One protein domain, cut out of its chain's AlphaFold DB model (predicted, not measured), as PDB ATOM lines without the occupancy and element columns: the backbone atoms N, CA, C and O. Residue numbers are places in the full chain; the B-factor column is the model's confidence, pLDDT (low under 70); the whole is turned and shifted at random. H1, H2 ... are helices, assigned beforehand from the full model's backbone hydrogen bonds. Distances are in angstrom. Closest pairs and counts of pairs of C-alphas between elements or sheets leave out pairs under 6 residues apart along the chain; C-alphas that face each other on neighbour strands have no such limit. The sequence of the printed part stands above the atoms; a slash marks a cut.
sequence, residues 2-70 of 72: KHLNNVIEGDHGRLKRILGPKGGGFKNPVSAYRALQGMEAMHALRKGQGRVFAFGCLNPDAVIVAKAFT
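AT A GLANCE: This is residues 2 to 70 of the 72 residues of the protein "DDE_Tnp_IS240 domain-containing protein" of Corynebacterium provencense (UniProt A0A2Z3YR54). A long helix, H2, has a short helix, H4, folded back beside it, with the four-residue H3 where the chain turns between them; the other long helix, H1, is an arm joined by a loop to the beginning of H2 and touching no helix. Residues 2 to 14, of which 2 to 14 belong to H1, stick out free of the body. The printed part has 69 residues with four named helices, in the order H1, H2, H3, H4, and no named strand; its class is all helix. The whole is loose, with a radius of gyration of the C-alphas of 14.2 A, and its outline is flat, spanning 40 by 34 by 16 A.

HOW THE PARTS SIT: H2, residues 29 to 46, and H4, residues 60 to 68, touch, and their closest C-alphas are those of Gln 37 and Ala 68, 5.7 A apart. Their lines stand at a shallow tilt of 7 degrees, and they run opposite ways. H3, residues 50 to 53, touches H4; the closest C-alphas are those of Gly 50 and Asp 61, 4.2 A apart. H2 and H3 are close but not clearly touching, with the C-alphas of Ala 44 and Gly 50 the closest at 6.9 A. H1, residues 2 to 19, is apart from H2, H3 and H4. In H1, H2 and H4 every pair of O of residue i and N of residue i+4 is within hydrogen-bond range. H3 is too short for such a pair; its one pair of O of residue i and N of residue i+3 is within range.

IN THESE COORDINATES: H2 runs from Pro 29, with its C-alpha at (-13.732, -23.357, -14.394), to Arg 46, 25.7 A from first to last C-alpha. H1 begins at Lys 2, with its C-alpha at (-3.681, 5.148, -12.455), and ends at Leu 19, a length of 25.8 A. H3 goes from Gly 50 to Phe 53, 5.6 A. H4 runs from Pro 60 to Ala 68, 12.9 A, and ends with C-alpha 68 at (-8.596, -20.719, -29.196).

THE WHOLE: The two C-alphas farthest apart are those of Pro 21 and Gly 56, at 41.3 A. Without the stretches that stand free, residues 2 to 14, 20 to 25 and 27 to 33, the body has 43 residues and spans 35 by 21 by 10 A. The printed part has no cut. The link from H2 to H3 is tight, those from H1 to H2 and from H3 to H4 are short, and no link is long. The mean pLDDT of the printed part is 84.3, and residues 21 to 24 are under 70.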
ATOM      1  N   LYS A   2      -2.228   5.055 -12.164       76.81
ATOM      2  CA  LYS A   2      -3.681   5.148 -12.455       76.81
ATOM      3  C   LYS A   2      -4.121   4.611 -13.834       76.81
ATOM      4  O   LYS A   2      -5.222   4.098 -13.958       76.81
ATOM      5  N   HIS A   3      -3.271   4.683 -14.859       78.06
ATOM      6  CA  HIS A   3      -3.640   4.262 -16.218       78.06
ATOM      7  C   HIS A   3      -3.793   2.738 -16.378       78.06
ATOM      8  O   HIS A   3      -4.657   2.307 -17.130       78.06
ATOM      9  N   LEU A   4      -3.005   1.929 -15.659       83.19
ATOM     10  CA  LEU A   4      -3.130   0.465 -15.697       83.19
ATOM     11  C   LEU A   4      -4.419   0.008 -15.008       83.19
ATOM     12  O   LEU A   4      -5.108  -0.867 -15.523       83.19
ATOM     13  N   ASN A   5      -4.786   0.661 -13.903       88.00
ATOM     14  CA  ASN A   5      -6.041   0.379 -13.208       88.00
ATOM     15  C   ASN A   5      -7.248   0.668 -14.103       88.00
ATOM     16  O   ASN A   5      -8.134  -0.171 -14.203       88.00
ATOM     17  N   ASN A   6      -7.235   1.779 -14.845       90.25
ATOM     18  CA  ASN A   6      -8.312   2.106 -15.782       90.25
ATOM     19  C   ASN A   6      -8.472   1.054 -16.896       90.25
ATOM     20  O   ASN A   6      -9.590   0.793 -17.337       90.25
ATOM     21  N   VAL A   7      -7.371   0.446 -17.360       88.50
ATOM     22  CA  VAL A   7      -7.416  -0.637 -18.361       88.50
ATOM     23  C   VAL A   7      -8.035  -1.895 -17.758       88.50
ATOM     24  O   VAL A   7      -8.954  -2.458 -18.348       88.50
ATOM     25  N   ILE A   8      -7.579  -2.302 -16.570       89.31
ATOM     26  CA  ILE A   8      -8.089  -3.490 -15.870       89.31
ATOM     27  C   ILE A   8      -9.580  -3.328 -15.545       89.31
ATOM     28  O   ILE A   8     -10.379  -4.223 -15.822       89.31
ATOM     29  N   GLU A   9      -9.976  -2.178 -15.001       92.06
ATOM     30  CA  GLU A   9     -11.370  -1.871 -14.676       92.06
ATOM     31  C   GLU A   9     -12.253  -1.808 -15.927       92.06
ATOM     32  O   GLU A   9     -13.377  -2.316 -15.919       92.06
ATOM     33  N   GLY A  10     -11.744  -1.236 -17.023       91.25
ATOM     34  CA  GLY A  10     -12.453  -1.168 -18.297       91.25
ATOM     35  C   GLY A  10     -12.729  -2.550 -18.891       91.25
ATOM     36  O   GLY A  10     -13.858  -2.837 -19.305       91.25
ATOM     37  N   ASP A  11     -11.725  -3.426 -18.886       86.62
ATOM     38  CA  ASP A  11     -11.865  -4.785 -19.411       86.62
ATOM     39  C   ASP A  11     -12.776  -5.639 -18.513       86.62
ATOM     40  O   ASP A  11     -13.676  -6.331 -19.003       86.62
ATOM     41  N   HIS A  12     -12.654  -5.483 -17.189       86.62
ATOM     42  CA  HIS A  12     -13.564  -6.098 -16.224       86.62
ATOM     43  C   HIS A  12     -15.021  -5.661 -16.445       86.62
ATOM     44  O   HIS A  12     -15.925  -6.500 -16.520       86.62
ATOM     45  N   GLY A  13     -15.268  -4.358 -16.612       89.12
ATOM     46  CA  GLY A  13     -16.600  -3.819 -16.887       89.12
ATOM     47  C   GLY A  13     -17.193  -4.353 -18.193       89.12
ATOM     48  O   GLY A  13     -18.383  -4.674 -18.260       89.12
ATOM     49  N   ARG A  14     -16.361  -4.528 -19.226       87.50
ATOM     50  CA  ARG A  14     -16.772  -5.108 -20.510       87.50
ATOM     51  C   ARG A  14     -17.172  -6.573 -20.373       87.50
ATOM     52  O   ARG A  14     -18.238  -6.940 -20.871       87.50
ATOM     53  N   LEU A  15     -16.362  -7.388 -19.694       86.69
ATOM     54  CA  LEU A  15     -16.679  -8.794 -19.430       86.69
ATOM     55  C   LEU A  15     -17.976  -8.920 -18.629       86.69
ATOM     56  O   LEU A  15     -18.871  -9.670 -19.015       86.69
ATOM     57  N   LYS A  16     -18.136  -8.111 -17.578       84.69
ATOM     58  CA  LYS A  16     -19.342  -8.103 -16.741       84.69
ATOM     59  C   LYS A  16     -20.595  -7.686 -17.513       84.69
ATOM     60  O   LYS A  16     -21.671  -8.205 -17.241       84.69
ATOM     61  N   ARG A  17     -20.474  -6.795 -18.502       87.56
ATOM     62  CA  ARG A  17     -21.591  -6.404 -19.378       87.56
ATOM     63  C   ARG A  17     -21.991  -7.511 -20.355       87.56
ATOM     64  O   ARG A  17     -23.181  -7.695 -20.581       87.56
ATOM     65  N   ILE A  18     -21.020  -8.216 -20.939       84.75
ATOM     66  CA  ILE A  18     -21.275  -9.307 -21.897       84.75
ATOM     67  C   ILE A  18     -21.865 -10.525 -21.184       84.75
ATOM     68  O   ILE A  18     -22.817 -11.123 -21.675       84.75
ATOM     69  N   LEU A  19     -21.316 -10.873 -20.021       83.94
ATOM     70  CA  LEU A  19     -21.786 -12.004 -19.222       83.94
ATOM     71  C   LEU A  19     -23.075 -11.660 -18.457       83.94
ATOM     72  O   LEU A  19     -23.930 -12.521 -18.254       83.94
ATOM     73  N   GLY A  20     -23.255 -10.383 -18.109       76.50
ATOM     74  CA  GLY A  20     -24.422  -9.854 -17.416       76.50
ATOM     75  C   GLY A  20     -24.688 -10.522 -16.057       76.50
ATOM     76  O   GLY A  20     -23.964 -11.411 -15.623       76.50
ATOM     77  N   PRO A  21     -25.775 -10.126 -15.373       66.44
ATOM     78  CA  PRO A  21     -26.332 -10.896 -14.262       66.44
ATOM     79  C   PRO A  21     -27.101 -12.151 -14.727       66.44
ATOM     80  O   PRO A  21     -27.388 -13.026 -13.918       66.44
ATOM     81  N   LYS A  22     -27.459 -12.238 -16.020       58.25
ATOM     82  CA  LYS A  22     -28.270 -13.327 -16.604       58.25
ATOM     83  C   LYS A  22     -27.462 -14.528 -17.108       58.25
ATOM     84  O   LYS A  22     -28.040 -15.600 -17.262       58.25
ATOM     85  N   GLY A  23     -26.159 -14.397 -17.357       58.59
ATOM     86  CA  GLY A  23     -25.286 -15.561 -17.487       58.59
ATOM     87  C   GLY A  23     -25.001 -16.056 -16.082       58.59
ATOM     88  O   GLY A  23     -24.134 -15.486 -15.438       58.59
ATOM     89  N   GLY A  24     -25.784 -17.009 -15.566       65.06
ATOM     90  CA  GLY A  24     -25.793 -17.472 -14.166       65.06
ATOM     91  C   GLY A  24     -24.494 -18.118 -13.659       65.06
ATOM     92  O   GLY A  24     -24.520 -19.222 -13.126       65.06
ATOM     93  N   GLY A  25     -23.361 -17.439 -13.833       72.38
ATOM     94  CA  GLY A  25     -22.023 -17.951 -13.617       72.38
ATOM     95  C   GLY A  25     -21.623 -19.016 -14.634       72.38
ATOM     96  O   GLY A  25     -22.433 -19.598 -15.359       72.38
ATOM     97  N   PHE A  26     -20.328 -19.294 -14.669       84.25
ATOM     98  CA  PHE A  26     -19.833 -20.512 -15.286       84.25
ATOM     99  C   PHE A  26     -20.022 -21.660 -14.293       84.25
ATOM    100  O   PHE A  26     -19.621 -21.549 -13.138       84.25
ATOM    101  N   LYS A  27     -20.616 -22.772 -14.737       84.81
ATOM    102  CA  LYS A  27     -20.858 -23.947 -13.876       84.81
ATOM    103  C   LYS A  27     -19.564 -24.633 -13.431       84.81
ATOM    104  O   LYS A  27     -19.553 -25.338 -12.431       84.81
ATOM    105  N   ASN A  28     -18.491 -24.473 -14.202       87.81
ATOM    106  CA  ASN A  28     -17.181 -25.040 -13.915       87.81
ATOM    107  C   ASN A  28     -16.067 -24.142 -14.493       87.81
ATOM    108  O   ASN A  28     -16.309 -23.409 -15.458       87.81
ATOM    109  N   PRO A  29     -14.843 -24.199 -13.944       88.50
ATOM    110  CA  PRO A  29     -13.732 -23.357 -14.394       88.50
ATOM    111  C   PRO A  29     -13.316 -23.625 -15.847       88.50
ATOM    112  O   PRO A  29     -12.878 -22.711 -16.536       88.50
ATOM    113  N   VAL A  30     -13.505 -24.849 -16.351       90.81
ATOM    114  CA  VAL A  30     -13.169 -25.211 -17.740       90.81
ATOM    115  C   VAL A  30     -14.047 -24.450 -18.740       90.81
ATOM    116  O   VAL A  30     -13.545 -23.885 -19.708       90.81
ATOM    117  N   SER A  31     -15.356 -24.380 -18.497       87.94
ATOM    118  CA  SER A  31     -16.294 -23.610 -19.325       87.94
ATOM    119  C   SER A  31     -16.042 -22.108 -19.237       87.94
ATOM    120  O   SER A  31     -16.143 -21.425 -20.255       87.94
ATOM    121  N   ALA A  32     -15.642 -21.607 -18.062       87.94
ATOM    122  CA  ALA A  32     -15.191 -20.227 -17.903       87.94
ATOM    123  C   ALA A  32     -13.978 -19.941 -18.789       87.94
ATOM    124  O   ALA A  32     -13.993 -19.002 -19.581       87.94
ATOM    125  N   TYR A  33     -12.957 -20.795 -18.698       89.81
ATOM    126  CA  TYR A  33     -11.721 -20.656 -19.455       89.81
ATOM    127  C   TYR A  33     -11.971 -20.673 -20.966       89.81
ATOM    128  O   TYR A  33     -11.544 -19.760 -21.668       89.81
ATOM    129  N   ARG A  34     -12.742 -21.650 -21.459       89.38
ATOM    130  CA  ARG A  34     -13.088 -21.756 -22.886       89.38
ATOM    131  C   ARG A  34     -13.881 -20.548 -23.387       89.38
ATOM    132  O   ARG A  34     -13.620 -20.051 -24.479       89.38
ATOM    133  N   ALA A  35     -14.835 -20.055 -22.597       88.88
ATOM    134  CA  ALA A  35     -15.612 -18.874 -22.963       88.88
ATOM    135  C   ALA A  35     -14.742 -17.609 -23.014       88.88
ATOM    136  O   ALA A  35     -14.871 -16.813 -23.945       88.88
ATOM    137  N   LEU A  36     -13.839 -17.433 -22.044       89.50
ATOM    138  CA  LEU A  36     -12.887 -16.321 -22.017       89.50
ATOM    139  C   LEU A  36     -11.922 -16.378 -23.210       89.50
ATOM    140  O   LEU A  36     -11.789 -15.373 -23.905       89.50
ATOM    141  N   GLN A  37     -11.355 -17.550 -23.522       89.94
ATOM    142  CA  GLN A  37     -10.512 -17.745 -24.710       89.94
ATOM    143  C   GLN A  37     -11.245 -17.393 -26.008       89.94
ATOM    144  O   GLN A  37     -10.714 -16.667 -26.848       89.94
ATOM    145  N   GLY A  38     -12.487 -17.860 -26.170       90.19
ATOM    146  CA  GLY A  38     -13.301 -17.524 -27.335       90.19
ATOM    147  C   GLY A  38     -13.568 -16.019 -27.445       90.19
ATOM    148  O   GLY A  38     -13.450 -15.444 -28.525       90.19
ATOM    149  N   MET A  39     -13.883 -15.346 -26.332       89.94
ATOM    150  CA  MET A  39     -14.103 -13.895 -26.323       89.94
ATOM    151  C   MET A  39     -12.845 -13.105 -26.699       89.94
ATOM    152  O   MET A  39     -12.949 -12.136 -27.456       89.94
ATOM    153  N   GLU A  40     -11.679 -13.522 -26.208       89.12
ATOM    154  CA  GLU A  40     -10.390 -12.915 -26.540       89.12
ATOM    155  C   GLU A  40     -10.040 -13.123 -28.020       89.12
ATOM    156  O   GLU A  40      -9.738 -12.155 -28.720       89.12
ATOM    157  N   ALA A  41     -10.214 -14.338 -28.546       90.00
ATOM    158  CA  ALA A  41     -10.002 -14.641 -29.962       90.00
ATOM    159  C   ALA A  41     -10.910 -13.800 -30.870       90.00
ATOM    160  O   ALA A  41     -10.443 -13.149 -31.806       90.00
ATOM    161  N   MET A  42     -12.206 -13.717 -30.548       90.31
ATOM    162  CA  MET A  42     -13.153 -12.869 -31.280       90.31
ATOM    163  C   MET A  42     -12.847 -11.374 -31.123       90.31
ATOM    164  O   MET A  42     -13.232 -10.556 -31.966       90.31
ATOM    165  N   HIS A  43     -12.199 -10.963 -30.031       88.88
ATOM    166  CA  HIS A  43     -11.750  -9.589 -29.866       88.88
ATOM    167  C   HIS A  43     -10.537  -9.277 -30.749       88.88
ATOM    168  O   HIS A  43     -10.573  -8.259 -31.444       88.88
ATOM    169  N   ALA A  44      -9.537 -10.160 -30.758       88.19
ATOM    170  CA  ALA A  44      -8.338 -10.054 -31.581       88.19
ATOM    171  C   ALA A  44      -8.681 -10.039 -33.078       88.19
ATOM    172  O   ALA A  44      -8.212  -9.166 -33.808       88.19
ATOM    173  N   LEU A  45      -9.597 -10.915 -33.507       88.81
ATOM    174  CA  LEU A  45     -10.144 -10.922 -34.865       88.81
ATOM    175  C   LEU A  45     -10.760  -9.579 -35.260       88.81
ATOM    176  O   LEU A  45     -10.397  -8.997 -36.276       88.81
ATOM    177  N   ARG A  46     -11.666  -9.038 -34.433       89.25
ATOM    178  CA  ARG A  46     -12.312  -7.740 -34.706       89.25
ATOM    179  C   ARG A  46     -11.323  -6.578 -34.780       89.25
ATOM    180  O   ARG A  46     -11.646  -5.548 -35.362       89.25
ATOM    181  N   LYS A  47     -10.154  -6.712 -34.155       89.06
ATOM    182  CA  LYS A  47      -9.076  -5.719 -34.191       89.06
ATOM    183  C   LYS A  47      -8.070  -5.968 -35.320       89.06
ATOM    184  O   LYS A  47      -7.142  -5.178 -35.447       89.06
ATOM    185  N   GLY A  48      -8.231  -7.030 -36.117       86.56
ATOM    186  CA  GLY A  48      -7.270  -7.414 -37.155       86.56
ATOM    187  C   GLY A  48      -5.908  -7.812 -36.583       86.56
ATOM    188  O   GLY A  48      -4.878  -7.647 -37.236       86.56
ATOM    189  N   GLN A  49      -5.878  -8.300 -35.339       85.94
ATOM    190  CA  GLN A  49      -4.639  -8.654 -34.648       85.94
ATOM    191  C   GLN A  49      -4.058  -9.999 -35.108       85.94
ATOM    192  O   GLN A  49      -2.984 -10.361 -34.636       85.94
ATOM    193  N   GLY A  50      -4.686 -10.694 -36.070       81.62
ATOM    194  CA  GLY A  50      -4.175 -11.892 -36.752       81.62
ATOM    195  C   GLY A  50      -2.664 -11.892 -36.927       81.62
ATOM    196  O   GLY A  50      -1.950 -12.778 -36.456       81.62
ATOM    197  N   ARG A  51      -2.163 -10.844 -37.585       80.06
ATOM    198  CA  ARG A  51      -0.755 -10.724 -37.986       80.06
ATOM    199  C   ARG A  51       0.225 -10.636 -36.815       80.06
ATOM    200  O   ARG A  51       1.383 -10.991 -37.001       80.06
ATOM    201  N   VAL A  52      -0.224 -10.202 -35.636       80.31
ATOM    202  CA  VAL A  52       0.601 -10.136 -34.416       80.31
ATOM    203  C   VAL A  52       0.852 -11.539 -33.856       80.31
ATOM    204  O   VAL A  52       1.934 -11.820 -33.354       80.31
ATOM    205  N   PHE A  53      -0.127 -12.437 -33.978       72.56
ATOM    206  CA  PHE A  53      -0.086 -13.778 -33.382       72.56
ATOM    207  C   PHE A  53       0.280 -14.899 -34.370       72.56
ATOM    208  O   PHE A  53       0.568 -16.026 -33.953       72.56
ATOM    209  N   ALA A  54       0.222 -14.618 -35.673       78.50
ATOM    210  CA  ALA A  54       0.425 -15.583 -36.750       78.50
ATOM    211  C   ALA A  54       1.121 -14.937 -37.967       78.50
ATOM    212  O   ALA A  54       0.630 -14.986 -39.095       78.50
ATOM    213  N   PHE A  55       2.261 -14.281 -37.738       77.75
ATOM    214  CA  PHE A  55       3.048 -13.661 -38.808       77.75
ATOM    215  C   PHE A  55       3.505 -14.700 -39.849       77.75
ATOM    216  O   PHE A  55       3.955 -15.786 -39.493       77.75
ATOM    217  N   GLY A  56       3.380 -14.373 -41.138       80.50
ATOM    218  CA  GLY A  56       3.745 -15.272 -42.242       80.50
ATOM    219  C   GLY A  56       2.715 -16.360 -42.567       80.50
ATOM    220  O   GLY A  56       2.885 -17.079 -43.547       80.50
ATOM    221  N   CYS A  57       1.623 -16.476 -41.804       82.75
ATOM    222  CA  CYS A  57       0.529 -17.382 -42.146       82.75
ATOM    223  C   CYS A  57      -0.342 -16.798 -43.268       82.75
ATOM    224  O   CYS A  57      -0.637 -15.603 -43.279       82.75
ATOM    225  N   LEU A  58      -0.817 -17.664 -44.172       79.31
ATOM    226  CA  LEU A  58      -1.695 -17.280 -45.285       79.31
ATOM    227  C   LEU A  58      -3.007 -16.646 -44.788       79.31
ATOM    228  O   LEU A  58      -3.502 -15.689 -45.378       79.31
ATOM    229  N   ASN A  59      -3.545 -17.163 -43.677       87.31
ATOM    230  CA  ASN A  59      -4.722 -16.618 -43.009       87.31
ATOM    231  C   ASN A  59      -4.479 -16.519 -41.492       87.31
ATOM    232  O   ASN A  59      -4.802 -17.443 -40.743       87.31
ATOM    233  N   PRO A  60      -3.863 -15.421 -41.027       84.19
ATOM    234  CA  PRO A  60      -3.438 -15.287 -39.641       84.19
ATOM    235  C   PRO A  60      -4.624 -15.120 -38.674       84.19
ATOM    236  O   PRO A  60      -4.529 -15.492 -37.507       84.19
ATOM    237  N   ASP A  61      -5.763 -14.640 -39.172       84.75
ATOM    238  CA  ASP A  61      -7.015 -14.534 -38.423       84.75
ATOM    239  C   ASP A  61      -7.606 -15.922 -38.126       84.75
ATOM    240  O   ASP A  61      -7.943 -16.231 -36.981       84.75
ATOM    241  N   ALA A  62      -7.636 -16.816 -39.122       86.31
ATOM    242  CA  ALA A  62      -8.083 -18.197 -38.929       86.31
ATOM    243  C   ALA A  62      -7.219 -18.957 -37.905       86.31
ATOM    244  O   ALA A  62      -7.735 -19.772 -37.141       86.31
ATOM    245  N   VAL A  63      -5.918 -18.658 -37.841       86.88
ATOM    246  CA  VAL A  63      -4.992 -19.277 -36.880       86.88
ATOM    247  C   VAL A  63      -5.321 -18.886 -35.437       86.88
ATOM    248  O   VAL A  63      -5.244 -19.739 -34.554       86.88
ATOM    249  N   ILE A  64      -5.708 -17.633 -35.175       86.56
ATOM    250  CA  ILE A  64      -6.104 -17.198 -33.822       86.56
ATOM    251  C   ILE A  64      -7.348 -17.954 -33.355       86.56
ATOM    252  O   ILE A  64      -7.384 -18.440 -32.224       86.56
ATOM    253  N   VAL A  65      -8.345 -18.094 -34.231       85.94
ATOM    254  CA  VAL A  65      -9.562 -18.857 -33.923       85.94
ATOM    255  C   VAL A  65      -9.225 -20.318 -33.684       85.94
ATOM    256  O   VAL A  65      -9.592 -20.865 -32.652       85.94
ATOM    257  N   ALA A  66      -8.478 -20.942 -34.596       87.81
ATOM    258  CA  ALA A  66      -8.106 -22.345 -34.473       87.81
ATOM    259  C   ALA A  66      -7.381 -22.622 -33.148       87.81
ATOM    260  O   ALA A  66      -7.745 -23.559 -32.439       87.81
ATOM    261  N   LYS A  67      -6.425 -21.768 -32.755       84.38
ATOM    262  CA  LYS A  67      -5.719 -21.876 -31.468       84.38
ATOM    263  C   LYS A  67      -6.663 -21.794 -30.268       84.38
ATOM    264  O   LYS A  67      -6.521 -22.589 -29.345       84.38
ATOM    265  N   ALA A  68      -7.637 -20.887 -30.290       85.69
ATOM    266  CA  ALA A  68      -8.596 -20.719 -29.196       85.69
ATOM    267  C   ALA A  68      -9.557 -21.909 -29.015       85.69
ATOM    268  O   ALA A  68     -10.180 -22.038 -27.964       85.69
ATOM    269  N   PHE A  69      -9.674 -22.780 -30.021       84.69
ATOM    270  CA  PHE A  69     -10.533 -23.968 -29.991       84.69
ATOM    271  C   PHE A  69      -9.760 -25.282 -30.184       84.69
ATOM    272  O   PHE A  69     -10.369 -26.329 -30.399       84.69
ATOM    273  N   THR A  70      -8.427 -25.267 -30.105       84.25
ATOM    274  CA  THR A  70      -7.624 -26.494 -30.210       84.25
ATOM    275  C   THR A  70      -7.751 -27.309 -28.917       84.25
ATOM    276  O   THR A  70      -7.555 -26.770 -27.832       84.25
TER     277      THR A  70